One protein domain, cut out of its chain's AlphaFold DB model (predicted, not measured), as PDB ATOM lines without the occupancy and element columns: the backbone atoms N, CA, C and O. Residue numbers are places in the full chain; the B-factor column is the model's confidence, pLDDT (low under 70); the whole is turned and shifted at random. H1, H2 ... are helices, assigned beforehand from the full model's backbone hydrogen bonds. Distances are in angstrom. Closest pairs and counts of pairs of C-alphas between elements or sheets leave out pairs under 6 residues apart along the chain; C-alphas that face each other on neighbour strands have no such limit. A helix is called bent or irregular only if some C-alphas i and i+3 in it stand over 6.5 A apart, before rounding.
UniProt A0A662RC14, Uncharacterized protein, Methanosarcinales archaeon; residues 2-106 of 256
ATOM      1  N   LYS A   2      37.716  38.412  33.179       85.88
ATOM      2  CA  LYS A   2      36.427  38.061  32.525       85.88
ATOM      3  C   LYS A   2      35.260  37.995  33.526       85.88
ATOM      4  O   LYS A   2      34.263  38.673  33.319       85.88
ATOM      5  N   SER A   3      35.444  37.296  34.647       90.38
ATOM      6  CA  SER A   3      34.442  37.208  35.721       90.38
ATOM      7  C   SER A   3      34.119  38.568  36.354       90.38
ATOM      8  O   SER A   3      32.965  38.846  36.636       90.38
ATOM      9  N   ASP A   4      35.112  39.452  36.497       92.19
ATOM     10  CA  ASP A   4      34.896  40.808  37.032       92.19
ATOM     11  C   ASP A   4      33.985  41.641  36.127       92.19
ATOM     12  O   ASP A   4      33.058  42.281  36.607       92.19
ATOM     13  N   ARG A   5      34.219  41.587  34.810       95.25
ATOM     14  CA  ARG A   5      33.397  42.297  33.823       95.25
ATOM     15  C   ARG A   5      31.962  41.787  33.803       95.25
ATOM     16  O   ARG A   5      31.045  42.593  33.778       95.25
ATOM     17  N   PHE A   6      31.772  40.470  33.854       96.38
ATOM     18  CA  PHE A   6      30.434  39.883  33.931       96.38
ATOM     19  C   PHE A   6      29.667  40.391  35.158       96.38
ATOM     20  O   PHE A   6      28.525  40.818  35.047       96.38
ATOM     21  N   ILE A   7      30.324  40.432  36.316       97.25
ATOM     22  CA  ILE A   7      29.685  40.868  37.560       97.25
ATOM     23  C   ILE A   7      29.373  42.366  37.539       97.25
ATOM     24  O   ILE A   7      28.304  42.764  37.993       97.25
ATOM     25  N   MET A   8      30.236  43.190  36.939       96.31
ATOM     26  CA  MET A   8      29.925  44.606  36.699       96.31
ATOM     27  C   MET A   8      28.678  44.783  35.826       96.31
ATOM     28  O   MET A   8      27.871  45.660  36.116       96.31
ATOM     29  N   VAL A   9      28.485  43.940  34.805       97.56
ATOM     30  CA  VAL A   9      27.264  43.961  33.984       97.56
ATOM     31  C   VAL A   9      26.032  43.621  34.822       97.56
ATOM     32  O   VAL A   9      25.027  44.313  34.691       97.56
ATOM     33  N   LEU A  10      26.093  42.625  35.714       97.94
ATOM     34  CA  LEU A  10      24.959  42.294  36.594       97.94
ATOM     35  C   LEU A  10      24.605  43.452  37.537       97.94
ATOM     36  O   LEU A  10      23.434  43.806  37.664       97.94
ATOM     37  N   VAL A  11      25.614  44.073  38.160       97.75
ATOM     38  CA  VAL A  11      25.416  45.232  39.047       97.75
ATOM     39  C   VAL A  11      24.807  46.400  38.279       97.75
ATOM     40  O   VAL A  11      23.808  46.966  38.729       97.75
ATOM     41  N   LEU A  12      25.369  46.731  37.112       98.06
ATOM     42  CA  LEU A  12      24.876  47.803  36.253       98.06
ATOM     43  C   LEU A  12      23.437  47.533  35.804       98.06
ATOM     44  O   LEU A  12      22.597  48.412  35.927       98.06
ATOM     45  N   THR A  13      23.137  46.314  35.355       98.06
ATOM     46  CA  THR A  13      21.791  45.931  34.901       98.06
ATOM     47  C   THR A  13      20.772  46.067  36.029       98.06
ATOM     48  O   THR A  13      19.752  46.721  35.843       98.06
ATOM     49  N   GLY A  14      21.062  45.535  37.223       97.69
ATOM     50  CA  GLY A  14      20.169  45.694  38.374       97.69
ATOM     51  C   GLY A  14      19.994  47.159  38.798       97.69
ATOM     52  O   GLY A  14      18.893  47.563  39.152       97.69
ATOM     53  N   SER A  15      21.043  47.982  38.680       97.50
ATOM     54  CA  SER A  15      20.968  49.423  38.979       97.50
ATOM     55  C   SER A  15      20.104  50.175  37.970       97.50
ATOM     56  O   SER A  15      19.292  51.008  38.358       97.50
ATOM     57  N   LEU A  16      20.245  49.862  36.679       97.44
ATOM     58  CA  LEU A  16      19.418  50.442  35.623       97.44
ATOM     59  C   LEU A  16      17.949  50.038  35.781       97.44
ATOM     60  O   LEU A  16      17.083  50.881  35.588       97.44
ATOM     61  N   LEU A  17      17.665  48.793  36.180       96.69
ATOM     62  CA  LEU A  17      16.304  48.345  36.491       96.69
ATOM     63  C   LEU A  17      15.720  49.069  37.713       96.69
ATOM     64  O   LEU A  17      14.564  49.473  37.671       96.69
ATOM     65  N   ALA A  18      16.510  49.281  38.772       95.94
ATOM     66  CA  ALA A  18      16.063  50.043  39.941       95.94
ATOM     67  C   ALA A  18      15.696  51.483  39.553       95.94
ATOM     68  O   ALA A  18      14.611  51.955  39.870       95.94
ATOM     69  N   ILE A  19      16.577  52.154  38.802       96.12
ATOM     70  CA  ILE A  19      16.335  53.509  38.290       96.12
ATOM     71  C   ILE A  19      15.115  53.527  37.363       96.12
ATOM     72  O   ILE A  19      14.303  54.444  37.441       96.12
ATOM     73  N   PHE A  20      14.961  52.513  36.509       95.38
ATOM     74  CA  PHE A  20      13.798  52.385  35.639       95.38
ATOM     75  C   PHE A  20      12.499  52.388  36.452       95.38
ATOM     76  O   PHE A  20      11.619  53.161  36.112       95.38
ATOM     77  N   CYS A  21      12.402  51.628  37.549       93.75
ATOM     78  CA  CYS A  21      11.209  51.607  38.408       93.75
ATOM     79  C   CYS A  21      10.895  52.945  39.108       93.75
ATOM     80  O   CYS A  21       9.762  53.146  39.550       93.75
ATOM     81  N   GLU A  22      11.877  53.839  39.247       91.38
ATOM     82  CA  GLU A  22      11.673  55.177  39.817       91.38
ATOM     83  C   GLU A  22      11.201  56.199  38.776       91.38
ATOM     84  O   GLU A  22      10.518  57.158  39.124       91.38
ATOM     85  N   ILE A  23      11.550  56.000  37.503       94.12
ATOM     86  CA  ILE A  23      11.236  56.945  36.420       94.12
ATOM     87  C   ILE A  23      10.016  56.489  35.613       94.12
ATOM     88  O   ILE A  23       9.215  57.310  35.172       94.12
ATOM     89  N   PHE A  24       9.876  55.182  35.413       93.75
ATOM     90  CA  PHE A  24       8.865  54.559  34.574       93.75
ATOM     91  C   PHE A  24       8.113  53.491  35.360       93.75
ATOM     92  O   PHE A  24       8.702  52.603  35.978       93.75
ATOM     93  N   TYR A  25       6.790  53.533  35.272       91.94
ATOM     94  CA  TYR A  25       5.940  52.466  35.765       91.94
ATOM     95  C   TYR A  25       4.691  52.329  34.906       91.94
ATOM     96  O   TYR A  25       4.271  53.263  34.225       91.94
ATOM     97  N   LEU A  26       4.136  51.123  34.920       88.38
ATOM     98  CA  LEU A  26       2.791  50.875  34.431       88.38
ATOM     99  C   LEU A  26       1.815  51.227  35.546       88.38
ATOM    100  O   LEU A  26       1.970  50.704  36.652       88.38
ATOM    101  N   ASP A  27       0.866  52.106  35.229       87.94
ATOM    102  CA  ASP A  27      -0.248  52.472  36.100       87.94
ATOM    103  C   ASP A  27      -1.151  51.251  36.289       87.94
ATOM    104  O   ASP A  27      -1.758  50.745  35.342       87.94
ATOM    105  N   ASP A  28      -1.110  50.693  37.492       84.44
ATOM    106  CA  ASP A  28      -1.810  49.474  37.860       84.44
ATOM    107  C   ASP A  28      -3.250  49.774  38.292       84.44
ATOM    108  O   ASP A  28      -3.626  50.906  38.571       84.44
ATOM    109  N   HIS A  29      -4.069  48.739  38.449       83.56
ATOM    110  CA  HIS A  29      -5.425  48.895  38.981       83.56
ATOM    111  C   HIS A  29      -5.443  49.221  40.488       83.56
ATOM    112  O   HIS A  29      -6.516  49.327  41.087       83.56
ATOM    113  N   PHE A  30      -4.273  49.349  41.120       83.50
ATOM    114  CA  PHE A  30      -4.141  49.839  42.484       83.50
ATOM    115  C   PHE A  30      -4.150  51.366  42.495       83.50
ATOM    116  O   PHE A  30      -3.378  52.006  41.794       83.50
ATOM    117  N   SER A  31      -4.979  51.949  43.356       81.31
ATOM    118  CA  SER A  31      -4.990  53.393  43.571       81.31
ATOM    119  C   SER A  31      -3.729  53.883  44.293       81.31
ATOM    120  O   SER A  31      -3.034  53.114  44.971       81.31
ATOM    121  N   ALA A  32      -3.494  55.196  44.225       84.88
ATOM    122  CA  ALA A  32      -2.489  55.894  45.021       84.88
ATOM    123  C   ALA A  32      -2.498  55.443  46.491       84.88
ATOM    124  O   ALA A  32      -3.573  55.407  47.103       84.88
ATOM    125  N   PRO A  33      -1.334  55.110  47.089       88.19
ATOM    126  CA  PRO A  33       0.041  55.311  46.593       88.19
ATOM    127  C   PRO A  33       0.677  54.075  45.912       88.19
ATOM    128  O   PRO A  33       1.903  53.961  45.852       88.19
ATOM    129  N   ASN A  34      -0.128  53.094  45.496       89.88
ATOM    130  CA  ASN A  34       0.351  51.777  45.069       89.88
ATOM    131  C   ASN A  34       0.260  51.557  43.551       89.88
ATOM    132  O   ASN A  34       0.352  50.417  43.099       89.88
ATOM    133  N   GLU A  35       0.138  52.615  42.750       90.75
ATOM    134  CA  GLU A  35      -0.071  52.519  41.297       90.75
ATOM    135  C   GLU A  35       1.083  51.801  40.592       90.75
ATOM    136  O   GLU A  35       0.903  51.141  39.577       90.75
ATOM    137  N   ARG A  36       2.297  51.890  41.147       91.94
ATOM    138  CA  ARG A  36       3.496  51.246  40.591       91.94
ATOM    139  C   ARG A  36       3.754  49.835  41.116       91.94
ATOM    140  O   ARG A  36       4.819  49.273  40.838       91.94
ATOM    141  N   MET A  37       2.837  49.265  41.899       90.44
ATOM    142  CA  MET A  37       3.102  48.061  42.686       90.44
ATOM    143  C   MET A  37       3.571  46.888  41.815       90.44
ATOM    144  O   MET A  37       4.676  46.387  42.033       90.44
ATOM    145  N   ASN A  38       2.832  46.496  40.772       89.56
ATOM    146  CA  ASN A  38       3.268  45.392  39.911       89.56
ATOM    147  C   ASN A  38       4.577  45.677  39.157       89.56
ATOM    148  O   ASN A  38       5.355  44.745  38.935       89.56
ATOM    149  N   THR A  39       4.857  46.934  38.792       92.19
ATOM    150  CA  THR A  39       6.139  47.310  38.164       92.19
ATOM    151  C   THR A  39       7.298  47.013  39.112       92.19
ATOM    152  O   THR A  39       8.259  46.337  38.732       92.19
ATOM    153  N   VAL A  40       7.183  47.468  40.362       93.19
ATOM    154  CA  VAL A  40       8.191  47.241  41.400       93.19
ATOM    155  C   VAL A  40       8.326  45.749  41.682       93.19
ATOM    156  O   VAL A  40       9.422  45.215  41.552       93.19
ATOM    157  N   PHE A  41       7.234  45.041  41.983       89.44
ATOM    158  CA  PHE A  41       7.286  43.617  42.335       89.44
ATOM    159  C   PHE A  41       7.919  42.749  41.237       89.44
ATOM    160  O   PHE A  41       8.779  41.915  41.533       89.44
ATOM    161  N   LYS A  42       7.541  42.951  39.966       91.00
ATOM    162  CA  LYS A  42       8.023  42.114  38.853       91.00
ATOM    163  C   LYS A  42       9.495  42.362  38.521       91.00
ATOM    164  O   LYS A  42      10.212  41.411  38.206       91.00
ATOM    165  N   LEU A  43       9.954  43.612  38.597       94.69
ATOM    166  CA  LEU A  43      11.332  43.968  38.246       94.69
ATOM    167  C   LEU A  43      12.295  43.845  39.423       94.69
ATOM    168  O   LEU A  43      13.421  43.387  39.227       94.69
ATOM    169  N   TYR A  44      11.866  44.158  40.648       94.06
ATOM    170  CA  TYR A  44      12.738  44.035  41.813       94.06
ATOM    171  C   TYR A  44      13.176  42.597  42.018       94.06
ATOM    172  O   TYR A  44      14.351  42.384  42.294       94.06
ATOM    173  N   LEU A  45      12.306  41.601  41.801       92.44
ATOM    174  CA  LEU A  45      12.714  40.197  41.894       92.44
ATOM    175  C   LEU A  45      13.939  39.890  41.010       92.44
ATOM    176  O   LEU A  45      14.856  39.195  41.447       92.44
ATOM    177  N   GLN A  46      14.005  40.469  39.808       95.44
ATOM    178  CA  GLN A  46      15.165  40.322  38.924       95.44
ATOM    179  C   GLN A  46      16.399  41.029  39.493       95.44
ATOM    180  O   GLN A  46      17.491  40.461  39.485       95.44
ATOM    181  N   ILE A  47      16.233  42.234  40.048       96.50
ATOM    182  CA  ILE A  47      17.309  42.975  40.724       96.50
ATOM    183  C   ILE A  47      17.891  42.142  41.873       96.50
ATOM    184  O   ILE A  47      19.110  41.981  41.945       96.50
ATOM    185  N   TRP A  48      17.040  41.554  42.722       92.69
ATOM    186  CA  TRP A  48      17.451  40.689  43.833       92.69
ATOM    187  C   TRP A  48      18.296  39.504  43.354       92.69
ATOM    188  O   TRP A  48      19.334  39.216  43.948       92.69
ATOM    189  N   ILE A  49      17.908  38.848  42.256       95.25
ATOM    190  CA  ILE A  49      18.666  37.723  41.687       95.25
ATOM    191  C   ILE A  49      20.027  38.195  41.149       95.25
ATOM    192  O   ILE A  49      21.065  37.622  41.494       95.25
ATOM    193  N   LEU A  50      20.046  39.260  40.338       97.19
ATOM    194  CA  LEU A  50      21.269  39.806  39.737       97.19
ATOM    195  C   LEU A  50      22.271  40.252  40.809       97.19
ATOM    196  O   LEU A  50      23.454  39.897  40.762       97.19
ATOM    197  N   TRP A  51      21.798  41.012  41.795       95.88
ATOM    198  CA  TRP A  51      22.624  41.521  42.882       95.88
ATOM    199  C   TRP A  51      22.990  40.448  43.901       95.88
ATOM    200  O   TRP A  51      24.090  40.508  44.439       95.88
ATOM    201  N   GLY A  52      22.157  39.426  44.114       92.81
ATOM    202  CA  GLY A  52      22.500  38.271  44.944       92.81
ATOM    203  C   GLY A  52      23.711  37.506  44.398       92.81
ATOM    204  O   GLY A  52      24.668  37.238  45.128       92.81
ATOM    205  N   ILE A  53      23.727  37.234  43.087       95.38
ATOM    206  CA  ILE A  53      24.871  36.599  42.410       95.38
ATOM    207  C   ILE A  53      26.111  37.501  42.484       95.38
ATOM    208  O   ILE A  53      27.207  37.039  42.826       95.38
ATOM    209  N   ALA A  54      25.946  38.797  42.194       95.44
ATOM    210  CA  ALA A  54      27.035  39.765  42.263       95.44
ATOM    211  C   ALA A  54      27.629  39.863  43.677       95.44
ATOM    212  O   ALA A  54      28.850  39.819  43.831       95.44
ATOM    213  N   ALA A  55      26.785  39.917  44.709       90.88
ATOM    214  CA  ALA A  55      27.189  39.978  46.107       90.88
ATOM    215  C   ALA A  55      27.996  38.738  46.516       90.88
ATOM    216  O   ALA A  55      29.067  38.881  47.112       90.88
ATOM    217  N   GLY A  56      27.555  37.534  46.130       89.94
ATOM    218  CA  GLY A  56      28.289  36.291  46.391       89.94
ATOM    219  C   GLY A  56      29.694  36.291  45.777       89.94
ATOM    220  O   GLY A  56      30.681  35.954  46.439       89.94
ATOM    221  N   TYR A  57      29.822  36.750  44.529       92.25
ATOM    222  CA  TYR A  57      31.126  36.892  43.882       92.25
ATOM    223  C   TYR A  57      31.999  37.973  44.529       92.25
ATOM    224  O   TYR A  57      33.192  37.752  44.757       92.25
ATOM    225  N   CYS A  58      31.431  39.143  44.826       88.06
ATOM    226  CA  CYS A  58      32.133  40.243  45.481       88.06
ATOM    227  C   CYS A  58      32.664  39.820  46.854       88.06
ATOM    228  O   CYS A  58      33.803  40.152  47.190       88.06
ATOM    229  N   LEU A  59      31.901  39.020  47.603       84.56
ATOM    230  CA  LEU A  59      32.344  38.413  48.854       84.56
ATOM    231  C   LEU A  59      33.536  37.475  48.629       84.56
ATOM    232  O   LEU A  59      34.592  37.667  49.237       84.56
ATOM    233  N   TYR A  60      33.409  36.508  47.712       88.00
ATOM    234  CA  TYR A  60      34.495  35.581  47.369       88.00
ATOM    235  C   TYR A  60      35.776  36.328  46.973       88.00
ATOM    236  O   TYR A  60      36.867  36.051  47.485       88.00
ATOM    237  N   ARG A  61      35.653  37.328  46.092       85.69
ATOM    238  CA  ARG A  61      36.789  38.134  45.640       85.69
ATOM    239  C   ARG A  61      37.400  38.936  46.777       85.69
ATOM    240  O   ARG A  61      38.625  38.932  46.892       85.69
ATOM    241  N   SER A  62      36.589  39.546  47.635       79.88
ATOM    242  CA  SER A  62      37.066  40.292  48.806       79.88
ATOM    243  C   SER A  62      37.868  39.393  49.749       79.88
ATOM    244  O   SER A  62      39.001  39.727  50.097       79.88
ATOM    245  N   ILE A  63      37.355  38.199  50.066       79.62
ATOM    246  CA  ILE A  63      38.061  37.198  50.880       79.62
ATOM    247  C   ILE A  63      39.376  36.772  50.208       79.62
ATOM    248  O   ILE A  63      40.423  36.731  50.856       79.62
ATOM    249  N   SER A  64      39.360  36.506  48.898       82.69
ATOM    250  CA  SER A  64      40.554  36.078  48.155       82.69
ATOM    251  C   SER A  64      41.664  37.140  48.141       82.69
ATOM    252  O   SER A  64      42.842  36.813  48.302       82.69
ATOM    253  N   LEU A  65      41.302  38.422  48.014       78.19
ATOM    254  CA  LEU A  65      42.239  39.546  48.044       78.19
ATOM    255  C   LEU A  65      42.803  39.764  49.454       78.19
ATOM    256  O   LEU A  65      44.006  39.997  49.600       78.19
ATOM    257  N   LEU A  66      41.963  39.618  50.483       71.00
ATOM    258  CA  LEU A  66      42.366  39.661  51.893       71.00
ATOM    259  C   LEU A  66      43.272  38.485  52.293       71.00
ATOM    260  O   LEU A  66      44.054  38.620  53.231       71.00
ATOM    261  N   ASN A  67      43.181  37.341  51.610       71.25
ATOM    262  CA  ASN A  67      44.053  36.185  51.842       71.25
ATOM    263  C   ASN A  67      45.377  36.269  51.061       71.25
ATOM    264  O   ASN A  67      46.399  35.791  51.546       71.25
ATOM    265  N   ARG A  68      45.386  36.895  49.874       70.44
ATOM    266  CA  ARG A  68      46.601  37.079  49.052       70.44
ATOM    267  C   ARG A  68      47.502  38.210  49.538       70.44
ATOM    268  O   ARG A  68      48.722  38.117  49.406       70.44
ATOM    269  N   ARG A  69      46.937  39.283  50.097       64.06
ATOM    270  CA  ARG A  69      47.738  40.328  50.741       64.06
ATOM    271  C   ARG A  69      48.290  39.772  52.054       64.06
ATOM    272  O   ARG A  69      47.584  39.727  53.055       64.06
ATOM    273  N   ARG A  70      49.576  39.407  52.059       57.34
ATOM    274  CA  ARG A  70      50.401  39.135  53.253       57.34
ATOM    275  C   ARG A  70      50.581  40.443  54.057       57.34
ATOM    276  O   ARG A  70      51.683  40.953  54.184       57.34
ATOM    277  N   SER A  71      49.488  41.081  54.484       54.16
ATOM    278  CA  SER A  71      49.503  42.460  54.983       54.16
ATOM    279  C   SER A  71      49.286  42.537  56.491       54.16
ATOM    280  O   SER A  71      48.377  41.932  57.055       54.16
ATOM    281  N   ARG A  72      50.158  43.340  57.102       55.53
ATOM    282  CA  ARG A  72      50.420  43.634  58.519       55.53
ATOM    283  C   ARG A  72      49.195  44.085  59.345       55.53
ATOM    284  O   ARG A  72      49.276  44.083  60.567       55.53
ATOM    285  N   ASN A  73      48.058  44.413  58.722       60.34
ATOM    286  CA  ASN A  73      46.887  45.004  59.388       60.34
ATOM    287  C   ASN A  73      45.731  44.003  59.562       60.34
ATOM    288  O   ASN A  73      44.718  44.076  58.864       60.34
ATOM    289  N   ARG A  74      45.861  43.077  60.526       62.94
ATOM    290  CA  ARG A  74      44.793  42.114  60.880       62.94
ATOM    291  C   ARG A  74      43.479  42.796  61.298       62.94
ATOM    292  O   ARG A  74      42.419  42.263  60.992       62.94
ATOM    293  N   GLY A  75      43.541  43.978  61.923       68.94
ATOM    294  CA  GLY A  75      42.361  44.708  62.412       68.94
ATOM    295  C   GLY A  75      41.342  45.049  61.320       68.94
ATOM    296  O   GLY A  75      40.159  44.763  61.474       68.94
ATOM    297  N   ASN A  76      41.796  45.548  60.165       72.06
ATOM    298  CA  ASN A  76      40.896  45.916  59.064       72.06
ATOM    299  C   ASN A  76      40.173  44.697  58.480       72.06
ATOM    300  O   ASN A  76      39.013  44.795  58.095       72.06
ATOM    301  N   LYS A  77      40.838  43.535  58.434       72.31
ATOM    302  CA  LYS A  77      40.224  42.287  57.959       72.31
ATOM    303  C   LYS A  77      39.093  41.842  58.886       72.31
ATOM    304  O   LYS A  77      38.022  41.493  58.402       72.31
ATOM    305  N   THR A  78      39.323  41.882  60.197       76.81
ATOM    306  CA  THR A  78      38.309  41.525  61.196       76.81
ATOM    307  C   THR A  78      37.107  42.465  61.127       76.81
ATOM    308  O   THR A  78      35.981  41.983  61.105       76.81
ATOM    309  N   ILE A  79      37.328  43.778  60.998       83.06
ATOM    310  CA  ILE A  79      36.249  44.774  60.875       83.06
ATOM    311  C   ILE A  79      35.359  44.485  59.657       83.06
ATOM    312  O   ILE A  79      34.140  44.437  59.789       83.06
ATOM    313  N   TRP A  80      35.954  44.229  58.486       77.88
ATOM    314  CA  TRP A  80      35.197  43.920  57.268       77.88
ATOM    315  C   TRP A  80      34.389  42.624  57.369       77.88
ATOM    316  O   TRP A  80      33.256  42.573  56.894       77.88
ATOM    317  N   ILE A  81      34.951  41.587  57.997       79.56
ATOM    318  CA  ILE A  81      34.243  40.320  58.213       79.56
ATOM    319  C   ILE A  81      33.066  40.528  59.166       79.56
ATOM    320  O   ILE A  81      31.963  40.099  58.856       79.56
ATOM    321  N   VAL A  82      33.278  41.218  60.292       84.69
ATOM    322  CA  VAL A  82      32.216  41.498  61.269       84.69
ATOM    323  C   VAL A  82      31.095  42.314  60.631       84.69
ATOM    324  O   VAL A  82      29.933  41.941  60.756       84.69
ATOM    325  N   PHE A  83      31.430  43.370  59.887       85.56
ATOM    326  CA  PHE A  83      30.447  44.178  59.166       85.56
ATOM    327  C   PHE A  83      29.626  43.343  58.174       85.56
ATOM    328  O   PHE A  83      28.399  43.425  58.162       85.56
ATOM    329  N   PHE A  84      30.281  42.484  57.388       83.06
ATOM    330  CA  PHE A  84      29.584  41.596  56.461       83.06
ATOM    331  C   PHE A  84      28.688  40.584  57.186       83.06
ATOM    332  O   PHE A  84      27.554  40.370  56.769       83.06
ATOM    333  N   CYS A  85      29.158  39.990  58.287       84.69
ATOM    334  CA  CYS A  85      28.355  39.081  59.103       84.69
ATOM    335  C   CYS A  85      27.114  39.775  59.675       84.69
ATOM    336  O   CYS A  85      26.048  39.169  59.686       84.69
ATOM    337  N   ILE A  86      27.227  41.039  60.102       90.00
ATOM    338  CA  ILE A  86      26.086  41.835  60.572       90.00
ATOM    339  C   ILE A  86      25.088  42.066  59.434       90.00
ATOM    340  O   ILE A  86      23.900  41.820  59.618       90.00
ATOM    341  N   LEU A  87      25.550  42.481  58.250       86.56
ATOM    342  CA  LEU A  87      24.673  42.672  57.091       86.56
ATOM    343  C   LEU A  87      23.976  41.372  56.683       86.56
ATOM    344  O   LEU A  87      22.763  41.356  56.476       86.56
ATOM    345  N   PHE A  88      24.719  40.270  56.621       84.38
ATOM    346  CA  PHE A  88      24.167  38.960  56.297       84.38
ATOM    347  C   PHE A  88      23.135  38.508  57.338       84.38
ATOM    348  O   PHE A  88      22.037  38.094  56.973       84.38
ATOM    349  N   ALA A  89      23.446  38.658  58.631       87.19
ATOM    350  CA  ALA A  89      22.506  38.369  59.708       87.19
ATOM    351  C   ALA A  89      21.248  39.247  59.608       87.19
ATOM    352  O   ALA A  89      20.143  38.737  59.768       87.19
ATOM    353  N   SER A  90      21.400  40.532  59.264       89.12
ATOM    354  CA  SER A  90      20.273  41.461  59.109       89.12
ATOM    355  C   SER A  90      19.311  41.051  57.992       89.12
ATOM    356  O   SER A  90      18.099  41.135  58.177       89.12
ATOM    357  N   CYS A  91      19.826  40.502  56.884       85.00
ATOM    358  CA  CYS A  91      19.001  39.987  55.787       85.00
ATOM    359  C   CYS A  91      18.120  38.809  56.235       85.00
ATOM    360  O   CYS A  91      17.017  38.631  55.726       85.00
ATOM    361  N   GLY A  92      18.595  38.012  57.198       86.44
ATOM    362  CA  GLY A  92      17.855  36.881  57.749       86.44
ATOM    363  C   GLY A  92      16.779  37.265  58.764       86.44
ATOM    364  O   GLY A  92      15.904  36.445  59.018       86.44
ATOM    365  N   ILE A  93      16.801  38.479  59.336       90.25
ATOM    366  CA  ILE A  93      15.881  38.868  60.421       90.25
ATOM    367  C   ILE A  93      14.428  38.756  59.967       90.25
ATOM    368  O   ILE A  93      13.641  38.080  60.627       90.25
ATOM    369  N   CYS A  94      14.068  39.368  58.837       86.69
ATOM    370  CA  CYS A  94      12.692  39.332  58.339       86.69
ATOM    371  C   CYS A  94      12.245  37.898  58.041       86.69
ATOM    372  O   CYS A  94      11.183  37.486  58.492       86.69
ATOM    373  N   SER A  95      13.067  37.108  57.343       89.31
ATOM    374  CA  SER A  95      12.712  35.722  57.020       89.31
ATOM    375  C   SER A  95      12.555  34.867  58.275       89.31
ATOM    376  O   SER A  95      11.557  34.176  58.410       89.31
ATOM    377  N   LEU A  96      13.493  34.942  59.225       90.62
ATOM    378  CA  LEU A  96      13.438  34.147  60.453       90.62
ATOM    379  C   LEU A  96      12.265  34.550  61.351       90.62
ATOM    380  O   LEU A  96      11.594  33.673  61.885       90.62
ATOM    381  N   THR A  97      12.006  35.852  61.506       92.38
ATOM    382  CA  THR A  97      10.902  36.349  62.345       92.38
ATOM    383  C   THR A  97       9.548  35.989  61.745       92.38
ATOM    384  O   THR A  97       8.725  35.410  62.448       92.38
ATOM    385  N   ILE A  98       9.350  36.209  60.441       90.62
ATOM    386  CA  ILE A  98       8.108  35.843  59.745       90.62
ATOM    387  C   ILE A  98       7.916  34.324  59.747       90.62
ATOM    388  O   ILE A  98       6.821  33.845  60.016       90.62
ATOM    389  N   THR A  99       8.957  33.531  59.475       90.75
ATOM    390  CA  THR A  99       8.842  32.066  59.511       90.75
ATOM    391  C   THR A  99       8.520  31.564  60.917       90.75
ATOM    392  O   THR A  99       7.644  30.715  61.059       90.75
ATOM    393  N   ALA A 100       9.174  32.095  61.955       91.00
ATOM    394  CA  ALA A 100       8.878  31.728  63.337       91.00
ATOM    395  C   ALA A 100       7.436  32.092  63.723       91.00
ATOM    396  O   ALA A 100       6.733  31.258  64.289       91.00
ATOM    397  N   GLU A 101       6.976  33.289  63.352       91.19
ATOM    398  CA  GLU A 101       5.598  33.730  63.568       91.19
ATOM    399  C   GLU A 101       4.607  32.797  62.864       91.19
ATOM    400  O   GLU A 101       3.700  32.265  63.500       91.19
ATOM    401  N   ARG A 102       4.814  32.505  61.574       86.44
ATOM    402  CA  ARG A 102       3.936  31.616  60.795       86.44
ATOM    403  C   ARG A 102       3.874  30.205  61.369       86.44
ATOM    404  O   ARG A 102       2.784  29.656  61.457       86.44
ATOM    405  N   ILE A 103       5.004  29.648  61.805       86.62
ATOM    406  CA  ILE A 103       5.040  28.340  62.476       86.62
ATOM    407  C   ILE A 103       4.301  28.394  63.817       86.62
ATOM    408  O   ILE A 103       3.637  27.432  64.177       86.62
ATOM    409  N   SER A 104       4.408  29.499  64.560       87.00
ATOM    410  CA  SER A 104       3.729  29.639  65.852       87.00
ATOM    411  C   SER A 104       2.216  29.835  65.724       87.00
ATOM    412  O   SER A 104       1.469  29.440  66.614       87.00
ATOM    413  N   LEU A 105       1.763  30.438  64.622       81.25
ATOM    414  CA  LEU A 105       0.347  30.646  64.326       81.25
ATOM    415  C   LEU A 105      -0.310  29.388  63.744       81.25
ATOM    416  O   LEU A 105      -1.517  29.199  63.913       81.25
ATOM    417  N   ASP A 106       0.458  28.521  63.080       76.56
ATOM    418  CA  ASP A 106      -0.071  27.322  62.437       76.56
ATOM    419  C   ASP A 106      -0.238  26.161  63.424       76.56
ATOM    420  O   ASP A 106       0.698  25.431  63.752       76.56
TER     421      ASP A 106
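Overview. This is residues 2 to 106 of the 256 residues of an uncharacterized protein of Methanosarcinales archaeon (UniProt A0A662RC14). A flat, open zigzag of three helices: the long helix H2 runs through the middle, H1 folds back along one side of it as a helical hairpin, and H3 turns back on the other side, coming near H2 with its first arm and then bending away. Residues 85 to 106 stick out from the body, and so does the turn at residues 68 to 73. The printed part has 105 residues with three named helices, H1, H2 and H3 in that order, and no named strand; the class is all helix. The whole is loose, with a radius of gyration of the C-alphas of 18.8 A, and spans 59 by 42 by 19 A.

Along the chain. H2, residues 37 to 68, measures 45.3 A from C-alpha 37 at (3.102, 48.061, 42.686) to C-alpha 68 at (46.601, 37.079, 49.052), with a kink of 29 degrees near residue 46. H1, residues 2 to 23, is 31.7 A long and begins with C-alpha 2 at (36.427, 38.061, 32.525). H3, residues 74 to 105, was assigned as one helix by its hydrogen bonds but is bent: C-alphas 91 and 94 are 6.8 A apart. Its arms are H3a, residues 74 to 91, 26.4 A long, and H3b, residues 94 to 105, 16.2 A long, ending with C-alpha 105 at (0.347, 30.646, 64.326).

Arrangement. H2 and H1 touch, with 26 pairs of C-alphas within 8 A; the closest C-alphas, those of Gly 14 and Ile 47, are 4.6 A apart. These two helices form a hairpin, running opposite ways at a shallow tilt of 30 degrees. H2 and H3a are close but not clearly touching: their closest C-alphas, those of Leu 66 and Lys 77, are 6.9 A apart. They run opposite ways at a shallow tilt of 23 degrees, with centres 16.7 A apart. H3a and H3b stand at a steep tilt of 39 degrees. H2 and H3b are apart, and H1 is apart from both arms. In H1, H3a and H3b every O i to N i+4 pair is within hydrogen-bond range; in H2 it is 26 of 28.

Size, cuts and confidence. The two C-alphas farthest apart, those of His 29 and Arg 72, are 59.4 A from each other. The printed part has no cut. The link from H1 to H2, 13 residues, is long; that from H2 to H3, 5 residues, is tight. Mean pLDDT of the printed part is 87.0, and the model's confidence is low, under 70, at residues 69 to 75, of which 74 and 75 belong to H3a.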